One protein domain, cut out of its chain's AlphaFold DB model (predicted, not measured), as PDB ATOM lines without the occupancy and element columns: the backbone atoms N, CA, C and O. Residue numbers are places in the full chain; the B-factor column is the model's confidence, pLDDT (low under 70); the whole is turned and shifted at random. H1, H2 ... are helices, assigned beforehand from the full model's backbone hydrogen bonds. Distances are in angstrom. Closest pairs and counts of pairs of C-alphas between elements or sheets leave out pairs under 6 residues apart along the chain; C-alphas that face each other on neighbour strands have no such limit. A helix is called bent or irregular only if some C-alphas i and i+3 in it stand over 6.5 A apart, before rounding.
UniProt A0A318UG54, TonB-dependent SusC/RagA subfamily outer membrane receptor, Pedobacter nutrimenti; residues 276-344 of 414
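AT A GLANCE: This is residues 276 to 344 of the 414 residues of the protein "TonB-dependent SusC/RagA subfamily outer membrane receptor" of Pedobacter nutrimenti (UniProt A0A318UG54). What would one see first in this model? A helical hairpin, H2 and H3 side by side, has H1 packed along it to make a small body, while H4 sticks out beyond the body as a free arm. Between H1 and H2 a long loop swings away from the body, and its residues 296 to 301 stick out. What is it made of? The printed part has 69 residues with four named helices, H1 to H4 in that order, and no named strand, and its class is all helix. How large and how dense is it? It is only just loose, close to compact, with a radius of gyration of the C-alphas of 13.3 A, and it spans 39 by 27 by 20 A.

IN THESE COORDINATES: Where does the first helix run? H1, residues 276 to 287, begins with C-alpha 276 at (379.981, 245.194, 251.754) and is 16.8 A long from first to last C-alpha. Which helices follow? H2, residues 306 to 316, begins with C-alpha 306 at (372.933, 256.232, 255.736) and measures 15.1 A. H3, residues 321 to 332, measures 16.6 A. Where is the last one? H4, residues 336 to 344, measures 10.8 A and ends with C-alpha 344 at (391.858, 264.358, 251.558). It is neither bent nor irregular, but only just: C-alphas 341 and 344 are 6.0 A apart.

HOW THE PARTS SIT: How does H1 stand to the others? H1 touches H2, closest at the C-alphas of Glu 282 and Val 308, 7.0 A apart, and the two run the same way at a shallow tilt of 33 degrees, only just short of steep. H1 and H3 only just touch, with 3 pairs of C-alphas within 8 A, through residues 276 to 279 of H1 and 328 to 332 of H3 alone; the closest C-alphas, of Ser 276 and Arg 332, are 4.6 A apart, and the helices run opposite ways at a steep tilt of 38 degrees. How do H2 and H3 stand? They touch as a helical hairpin, opposite ways at a shallow tilt of 8 degrees, with the C-alphas of Ile 310 and Ala 324 closest at 5.9 A. H1, H2 and H3 form a bundle, a group of helices that touch one another. Does H4 join them? H4 is apart from H1, H2 and H3. What do the backbones show? In H1, H2, H3 and H4 every O i to N i+4 pair is within hydrogen-bond range.

THE WHOLE: How far does it reach? The two C-alphas farthest apart, of Lys 298 and Lys 342, are 39.4 A apart. Is the printed part unbroken? It has no cut; the link from H1 to H2, residues 288 to 305, is long, and those from H2 to H3 and from H3 to H4 are tight. Where is confidence low? The mean pLDDT of the printed part is 87.9, and residues 300 to 301 are under 70.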
ATOM      1  N   SER A 276     381.022 246.203 251.989       91.50
ATOM      2  CA  SER A 276     379.981 245.194 251.754       91.50
ATOM      3  C   SER A 276     379.602 244.445 253.031       91.50
ATOM      4  O   SER A 276     378.427 244.386 253.389       91.50
ATOM      5  N   ASP A 277     380.603 243.926 253.732       92.62
ATOM      6  CA  ASP A 277     380.426 243.094 254.919       92.62
ATOM      7  C   ASP A 277     379.925 243.942 256.096       92.62
ATOM      8  O   ASP A 277     379.089 243.502 256.884       92.62
ATOM      9  N   TYR A 278     380.379 245.195 256.187       92.38
ATOM     10  CA  TYR A 278     379.881 246.163 257.159       92.38
ATOM     11  C   TYR A 278     378.380 246.439 256.963       92.38
ATOM     12  O   TYR A 278     377.616 246.386 257.927       92.38
ATOM     13  N   ILE A 279     377.934 246.640 255.718       93.44
ATOM     14  CA  ILE A 279     376.510 246.815 255.379       93.44
ATOM     15  C   ILE A 279     375.690 245.575 255.756       93.44
ATOM     16  O   ILE A 279     374.560 245.701 256.232       93.44
ATOM     17  N   ASP A 280     376.234 244.369 255.580       94.19
ATOM     18  CA  ASP A 280     375.542 243.133 255.968       94.19
ATOM     19  C   ASP A 280     375.385 243.008 257.484       94.19
ATOM     20  O   ASP A 280     374.320 242.606 257.966       94.19
ATOM     21  N   VAL A 281     376.403 243.421 258.242       94.31
ATOM     22  CA  VAL A 281     376.321 243.526 259.702       94.31
ATOM     23  C   VAL A 281     375.266 244.554 260.108       94.31
ATOM     24  O   VAL A 281     374.444 244.256 260.973       94.31
ATOM     25  N   GLU A 282     375.208 245.723 259.468       93.44
ATOM     26  CA  GLU A 282     374.174 246.727 259.753       93.44
ATOM     27  C   GLU A 282     372.763 246.212 259.435       93.44
ATOM     28  O   GLU A 282     371.863 246.340 260.270       93.44
ATOM     29  N   LYS A 283     372.568 245.542 258.289       93.75
ATOM     30  CA  LYS A 283     371.302 244.871 257.942       93.75
ATOM     31  C   LYS A 283     370.926 243.814 258.985       93.75
ATOM     32  O   LYS A 283     369.766 243.727 259.391       93.75
ATOM     33  N   MET A 284     371.886 243.012 259.446       95.38
ATOM     34  CA  MET A 284     371.671 242.018 260.503       95.38
ATOM     35  C   MET A 284     371.253 242.677 261.824       95.38
ATOM     36  O   MET A 284     370.249 242.276 262.410       95.38
ATOM     37  N   LEU A 285     371.985 243.698 262.275       94.81
ATOM     38  CA  LEU A 285     371.701 244.426 263.515       94.81
ATOM     39  C   LEU A 285     370.339 245.127 263.465       94.81
ATOM     40  O   LEU A 285     369.604 245.116 264.453       94.81
ATOM     41  N   PHE A 286     369.973 245.683 262.309       94.06
ATOM     42  CA  PHE A 286     368.666 246.291 262.086       94.06
ATOM     43  C   PHE A 286     367.528 245.277 262.206       94.06
ATOM     44  O   PHE A 286     366.563 245.534 262.924       94.06
ATOM     45  N   ARG A 287     367.657 244.097 261.581       93.25
ATOM     46  CA  ARG A 287     366.667 243.010 261.720       93.25
ATOM     47  C   ARG A 287     366.515 242.537 263.165       93.25
ATOM     48  O   ARG A 287     365.410 242.208 263.576       93.25
ATOM     49  N   ASN A 288     367.602 242.555 263.933       94.75
ATOM     50  CA  ASN A 288     367.613 242.160 265.341       94.75
ATOM     51  C   ASN A 288     367.143 243.275 266.300       94.75
ATOM     52  O   ASN A 288     367.229 243.103 267.515       94.75
ATOM     53  N   GLY A 289     366.679 244.421 265.790       91.69
ATOM     54  CA  GLY A 289     366.134 245.512 266.607       91.69
ATOM     55  C   GLY A 289     367.177 246.363 267.344       91.69
ATOM     56  O   GLY A 289     366.819 247.182 268.189       91.69
ATOM     57  N   PHE A 290     368.472 246.237 267.023       91.44
ATOM     58  CA  PHE A 290     369.545 246.995 267.690       91.44
ATOM     59  C   PHE A 290     369.335 248.520 267.609       91.44
ATOM     60  O   PHE A 290     369.606 249.253 268.563       91.44
ATOM     61  N   TYR A 291     368.804 249.002 266.480       89.88
ATOM     62  CA  TYR A 291     368.584 250.426 266.227       89.88
ATOM     63  C   TYR A 291     367.218 250.948 266.698       89.88
ATOM     64  O   TYR A 291     367.003 252.156 266.644       89.88
ATOM     65  N   ASP A 292     366.311 250.118 267.231       87.69
ATOM     66  CA  ASP A 292     364.949 250.556 267.594       87.69
ATOM     67  C   ASP A 292     364.949 251.669 268.659       87.69
ATOM     68  O   ASP A 292     364.172 252.621 268.589       87.69
ATOM     69  N   ARG A 293     365.885 251.618 269.622       85.06
ATOM     70  CA  ARG A 293     366.072 252.705 270.602       85.06
ATOM     71  C   ARG A 293     366.551 253.997 269.939       85.06
ATOM     72  O   ARG A 293     366.223 255.076 270.423       85.06
ATOM     73  N   ALA A 294     367.383 253.893 268.905       84.81
ATOM     74  CA  ALA A 294     367.942 255.048 268.213       84.81
ATOM     75  C   ALA A 294     366.961 255.674 267.213       84.81
ATOM     76  O   ALA A 294     367.004 256.881 267.015       84.81
ATOM     77  N   LEU A 295     366.052 254.869 266.662       85.12
ATOM     78  CA  LEU A 295     364.959 255.291 265.783       85.12
ATOM     79  C   LEU A 295     363.743 255.833 266.546       85.12
ATOM     80  O   LEU A 295     362.790 256.312 265.938       85.12
ATOM     81  N   ASN A 296     363.747 255.748 267.878       83.19
ATOM     82  CA  ASN A 296     362.636 256.215 268.686       83.19
ATOM     83  C   ASN A 296     362.541 257.754 268.623       83.19
ATOM     84  O   ASN A 296     363.460 258.432 269.092       83.19
ATOM     85  N   PRO A 297     361.417 258.324 268.145       76.62
ATOM     86  CA  PRO A 297     361.244 259.772 268.000       76.62
ATOM     87  C   PRO A 297     361.290 260.540 269.331       76.62
ATOM     88  O   PRO A 297     361.440 261.757 269.331       76.62
ATOM     89  N   LYS A 298     361.210 259.846 270.478       78.69
ATOM     90  CA  LYS A 298     361.425 260.433 271.812       78.69
ATOM     91  C   LYS A 298     362.893 260.790 272.098       78.69
ATOM     92  O   LYS A 298     363.149 261.507 273.059       78.69
ATOM     93  N   PHE A 299     363.841 260.305 271.293       73.25
ATOM     94  CA  PHE A 299     365.267 260.636 271.375       73.25
ATOM     95  C   PHE A 299     365.755 261.231 270.044       73.25
ATOM     96  O   PHE A 299     366.505 260.571 269.319       73.25
ATOM     97  N   PRO A 300     365.327 262.457 269.692       64.88
ATOM     98  CA  PRO A 300     365.780 263.104 268.467       64.88
ATOM     99  C   PRO A 300     367.307 263.331 268.490       64.88
ATOM    100  O   PRO A 300     367.913 263.410 269.560       64.88
ATOM    101  N   PHE A 301     367.916 263.465 267.305       67.56
ATOM    102  CA  PHE A 301     369.329 263.837 267.075       67.56
ATOM    103  C   PHE A 301     370.407 262.748 267.212       67.56
ATOM    104  O   PHE A 301     371.579 263.069 267.420       67.56
ATOM    105  N   LYS A 302     370.078 261.462 267.044       76.94
ATOM    106  CA  LYS A 302     371.126 260.445 266.865       76.94
ATOM    107  C   LYS A 302     371.583 260.386 265.413       76.94
ATOM    108  O   LYS A 302     370.774 260.144 264.528       76.94
ATOM    109  N   ALA A 303     372.885 260.568 265.198       80.38
ATOM    110  CA  ALA A 303     373.511 260.286 263.915       80.38
ATOM    111  C   ALA A 303     373.415 258.780 263.637       80.38
ATOM    112  O   ALA A 303     373.913 257.968 264.425       80.38
ATOM    113  N   LEU A 304     372.744 258.420 262.549       86.88
ATOM    114  CA  LEU A 304     372.649 257.054 262.051       86.88
ATOM    115  C   LEU A 304     373.505 256.931 260.792       86.88
ATOM    116  O   LEU A 304     373.833 257.926 260.147       86.88
ATOM    117  N   SER A 305     373.923 255.711 260.465       90.31
ATOM    118  CA  SER A 305     374.552 255.483 259.169       90.31
ATOM    119  C   SER A 305     373.499 255.613 258.058       90.31
ATOM    120  O   SER A 305     372.338 255.254 258.282       90.31
ATOM    121  N   PRO A 306     373.876 256.073 256.849       90.94
ATOM    122  CA  PRO A 306     372.933 256.232 255.736       90.94
ATOM    123  C   PRO A 306     372.149 254.952 255.415       90.94
ATOM    124  O   PRO A 306     370.965 254.994 255.097       90.94
ATOM    125  N   VAL A 307     372.786 253.788 255.566       92.00
ATOM    126  CA  VAL A 307     372.167 252.473 255.352       92.00
ATOM    127  C   VAL A 307     371.044 252.224 256.358       92.00
ATOM    128  O   VAL A 307     369.966 251.768 255.980       92.00
ATOM    129  N   VAL A 308     371.258 252.552 257.635       92.25
ATOM    130  CA  VAL A 308     370.241 252.405 258.688       92.25
ATOM    131  C   VAL A 308     369.081 253.377 258.474       92.25
ATOM    132  O   VAL A 308     367.933 253.003 258.714       92.25
ATOM    133  N   GLU A 309     369.348 254.589 257.986       90.31
ATOM    134  CA  GLU A 309     368.303 255.562 257.635       90.31
ATOM    135  C   GLU A 309     367.428 255.067 256.478       90.31
ATOM    136  O   GLU A 309     366.200 255.132 256.564       90.31
ATOM    137  N   ILE A 310     368.038 254.493 255.436       91.94
ATOM    138  CA  ILE A 310     367.316 253.898 254.302       91.94
ATOM    139  C   ILE A 310     366.449 252.719 254.769       91.94
ATOM    140  O   ILE A 310     365.264 252.651 254.433       91.94
ATOM    141  N   LEU A 311     366.994 251.820 255.596       92.50
ATOM    142  CA  LEU A 311     366.246 250.686 256.158       92.50
ATOM    143  C   LEU A 311     365.100 251.143 257.075       92.50
ATOM    144  O   LEU A 311     364.021 250.544 257.079       92.50
ATOM    145  N   ALA A 312     365.302 252.218 257.839       90.12
ATOM    146  CA  ALA A 312     364.253 252.827 258.648       90.12
ATOM    147  C   ALA A 312     363.145 253.437 257.779       90.12
ATOM    148  O   ALA A 312     361.969 253.228 258.076       90.12
ATOM    149  N   GLY A 313     363.503 254.119 256.686       89.25
ATOM    150  CA  GLY A 313     362.552 254.632 255.699       89.25
ATOM    151  C   GLY A 313     361.749 253.519 255.022       89.25
ATOM    152  O   GLY A 313     360.531 253.622 254.883       89.25
ATOM    153  N   GLN A 314     362.398 252.397 254.704       91.75
ATOM    154  CA  GLN A 314     361.726 251.199 254.201       91.75
ATOM    155  C   GLN A 314     360.732 250.628 255.227       91.75
ATOM    156  O   GLN A 314     359.593 250.324 254.877       91.75
ATOM    157  N   LYS A 315     361.120 250.525 256.510       88.19
ATOM    158  CA  LYS A 315     360.239 250.066 257.606       88.19
ATOM    159  C   LYS A 315     359.059 251.019 257.842       88.19
ATOM    160  O   LYS A 315     357.976 250.565 258.196       88.19
ATOM    161  N   ALA A 316     359.264 252.321 257.643       87.56
ATOM    162  CA  ALA A 316     358.239 253.356 257.765       87.56
ATOM    163  C   ALA A 316     357.348 253.502 256.515       87.56
ATOM    164  O   ALA A 316     356.377 254.256 256.550       87.56
ATOM    165  N   GLY A 317     357.664 252.803 255.418       88.31
ATOM    166  CA  GLY A 317     356.931 252.885 254.153       88.31
ATOM    167  C   GLY A 317     357.185 254.163 253.345       88.31
ATOM    168  O   GLY A 317     356.445 254.431 252.403       88.31
ATOM    169  N   THR A 318     358.206 254.957 253.689       88.69
ATOM    170  CA  THR A 318     358.573 256.181 252.951       88.69
ATOM    171  C   THR A 318     359.471 255.904 251.748       88.69
ATOM    172  O   THR A 318     359.529 256.724 250.836       88.69
ATOM    173  N   VAL A 319     360.151 254.753 251.729       90.75
ATOM    174  CA  VAL A 319     361.019 254.299 250.634       90.75
ATOM    175  C   VAL A 319     360.580 252.902 250.208       90.75
ATOM    176  O   VAL A 319     360.323 252.038 251.049       90.75
ATOM    177  N   SER A 320     360.485 252.659 248.899       93.62
ATOM    178  CA  SER A 320     360.142 251.326 248.388       93.62
ATOM    179  C   SER A 320     361.286 250.329 248.622       93.62
ATOM    180  O   SER A 320     362.456 250.706 248.631       93.62
ATOM    181  N   ALA A 321     360.977 249.037 248.776       90.44
ATOM    182  CA  ALA A 321     362.009 248.015 249.003       90.44
ATOM    183  C   ALA A 321     363.043 247.953 247.861       90.44
ATOM    184  O   ALA A 321     364.240 247.844 248.114       90.44
ATOM    185  N   ALA A 322     362.586 248.089 246.612       92.12
ATOM    186  CA  ALA A 322     363.458 248.086 245.441       92.12
ATOM    187  C   ALA A 322     364.395 249.305 245.409       92.12
ATOM    188  O   ALA A 322     365.567 249.179 245.060       92.12
ATOM    189  N   GLU A 323     363.893 250.478 245.795       92.69
ATOM    190  CA  GLU A 323     364.687 251.704 245.861       92.69
ATOM    191  C   GLU A 323     365.701 251.664 247.009       92.69
ATOM    192  O   GLU A 323     366.862 252.020 246.813       92.69
ATOM    193  N   ALA A 324     365.295 251.159 248.177       91.38
ATOM    194  CA  ALA A 324     366.180 250.964 249.318       91.38
ATOM    195  C   ALA A 324     367.346 250.022 248.977       91.38
ATOM    196  O   ALA A 324     368.506 250.357 249.219       91.38
ATOM    197  N   ASP A 325     367.066 248.871 248.358       91.44
ATOM    198  CA  ASP A 325     368.114 247.932 247.956       91.44
ATOM    199  C   ASP A 325     369.024 248.504 246.863       91.44
ATOM    200  O   ASP A 325     370.235 248.287 246.915       91.44
ATOM    201  N   ALA A 326     368.493 249.280 245.913       92.75
ATOM    202  CA  ALA A 326     369.307 249.958 244.906       92.75
ATOM    203  C   ALA A 326     370.280 250.971 245.537       92.75
ATOM    204  O   ALA A 326     371.471 250.961 245.219       92.75
ATOM    205  N   GLN A 327     369.796 251.802 246.468       91.19
ATOM    206  CA  GLN A 327     370.629 252.776 247.177       91.19
ATOM    207  C   GLN A 327     371.694 252.091 248.042       91.19
ATOM    208  O   GLN A 327     372.857 252.490 248.011       91.19
ATOM    209  N   ILE A 328     371.333 251.026 248.764       92.25
ATOM    210  CA  ILE A 328     372.283 250.292 249.608       92.25
ATOM    211  C   ILE A 328     373.328 249.561 248.758       92.25
ATOM    212  O   ILE A 328     374.510 249.579 249.096       92.25
ATOM    213  N   ASN A 329     372.934 248.945 247.641       91.06
ATOM    214  CA  ASN A 329     373.877 248.260 246.755       91.06
ATOM    215  C   ASN A 329     374.881 249.234 246.128       91.06
ATOM    216  O   ASN A 329     376.060 248.909 246.068       91.06
ATOM    217  N   ALA A 330     374.459 250.452 245.771       90.25
ATOM    218  CA  ALA A 330     375.376 251.488 245.293       90.25
ATOM    219  C   ALA A 330     376.443 251.881 246.336       90.25
ATOM    220  O   ALA A 330     377.543 252.288 245.967       90.25
ATOM    221  N   MET A 331     376.139 251.746 247.632       89.31
ATOM    222  CA  MET A 331     377.080 252.025 248.723       89.31
ATOM    223  C   MET A 331     378.037 250.860 249.008       89.31
ATOM    224  O   MET A 331     379.096 251.083 249.589       89.31
ATOM    225  N   ARG A 332     377.716 249.626 248.594       89.38
ATOM    226  CA  ARG A 332     378.595 248.458 248.808       89.38
ATOM    227  C   ARG A 332     379.919 248.575 248.063       89.38
ATOM    228  O   ARG A 332     380.938 248.128 248.582       89.38
ATOM    229  N   ASP A 333     379.895 249.216 246.899       84.69
ATOM    230  CA  ASP A 333     381.076 249.433 246.061       84.69
ATOM    231  C   ASP A 333     381.878 250.684 246.469       84.69
ATOM    232  O   ASP A 333     382.944 250.959 245.914       84.69
ATOM    233  N   GLN A 334     381.383 251.454 247.443       85.50
ATOM    234  CA  GLN A 334     382.024 252.678 247.914       85.50
ATOM    235  C   GLN A 334     382.828 252.402 249.186       85.50
ATOM    236  O   GLN A 334     382.289 252.090 250.249       85.50
ATOM    237  N   ASP A 335     384.150 252.544 249.092       86.00
ATOM    238  CA  ASP A 335     385.040 252.514 250.252       86.00
ATOM    239  C   ASP A 335     385.501 253.933 250.586       86.00
ATOM    240  O   ASP A 335     386.274 254.555 249.851       86.00
ATOM    241  N   VAL A 336     385.059 254.419 251.743       84.00
ATOM    242  CA  VAL A 336     385.398 255.748 252.257       84.00
ATOM    243  C   VAL A 336     386.917 255.939 252.355       84.00
ATOM    244  O   VAL A 336     387.412 257.043 252.152       84.00
ATOM    245  N   ARG A 337     387.707 254.882 252.590       85.62
ATOM    246  CA  ARG A 337     389.178 254.978 252.622       85.62
ATOM    247  C   ARG A 337     389.747 255.403 251.271       85.62
ATOM    248  O   ARG A 337     390.668 256.219 251.231       85.62
ATOM    249  N   ASN A 338     389.181 254.907 250.172       85.69
ATOM    250  CA  ASN A 338     389.596 255.298 248.826       85.69
ATOM    251  C   ASN A 338     389.284 256.774 248.571       85.69
ATOM    252  O   ASN A 338     390.125 257.503 248.037       85.69
ATOM    253  N   ASP A 339     388.124 257.240 249.031       84.31
ATOM    254  CA  ASP A 339     387.750 258.649 248.939       84.31
ATOM    255  C   ASP A 339     388.668 259.535 249.784       84.31
ATOM    256  O   ASP A 339     389.148 260.563 249.304       84.31
ATOM    257  N   PHE A 340     389.021 259.118 251.001       81.62
ATOM    258  CA  PHE A 340     390.003 259.827 251.820       81.62
ATOM    259  C   PHE A 340     391.373 259.890 251.131       81.62
ATOM    260  O   PHE A 340     391.987 260.956 251.091       81.62
ATOM    261  N   LEU A 341     391.852 258.794 250.535       83.75
ATOM    262  CA  LEU A 341     393.126 258.762 249.798       83.75
ATOM    263  C   LEU A 341     393.129 259.637 248.536       83.75
ATOM    264  O   LEU A 341     394.187 260.132 248.121       83.75
ATOM    265  N   LYS A 342     391.958 259.812 247.921       81.69
ATOM    266  CA  LYS A 342     391.762 260.581 246.691       81.69
ATOM    267  C   LYS A 342     391.559 262.071 246.958       81.69
ATOM    268  O   LYS A 342     392.198 262.893 246.301       81.69
ATOM    269  N   TYR A 343     390.686 262.419 247.900       81.25
ATOM    270  CA  TYR A 343     390.216 263.789 248.113       81.25
ATOM    271  C   TYR A 343     390.910 264.502 249.277       81.25
ATOM    272  O   TYR A 343     391.108 265.715 249.201       81.25
ATOM    273  N   ILE A 344     391.311 263.773 250.324       79.31
ATOM    274  CA  ILE A 344     391.858 264.358 251.558       79.31
ATOM    275  C   ILE A 344     393.382 264.215 251.605       79.31
ATOM    276  O   ILE A 344     394.094 265.212 251.734       79.31
TER     277      ILE A 344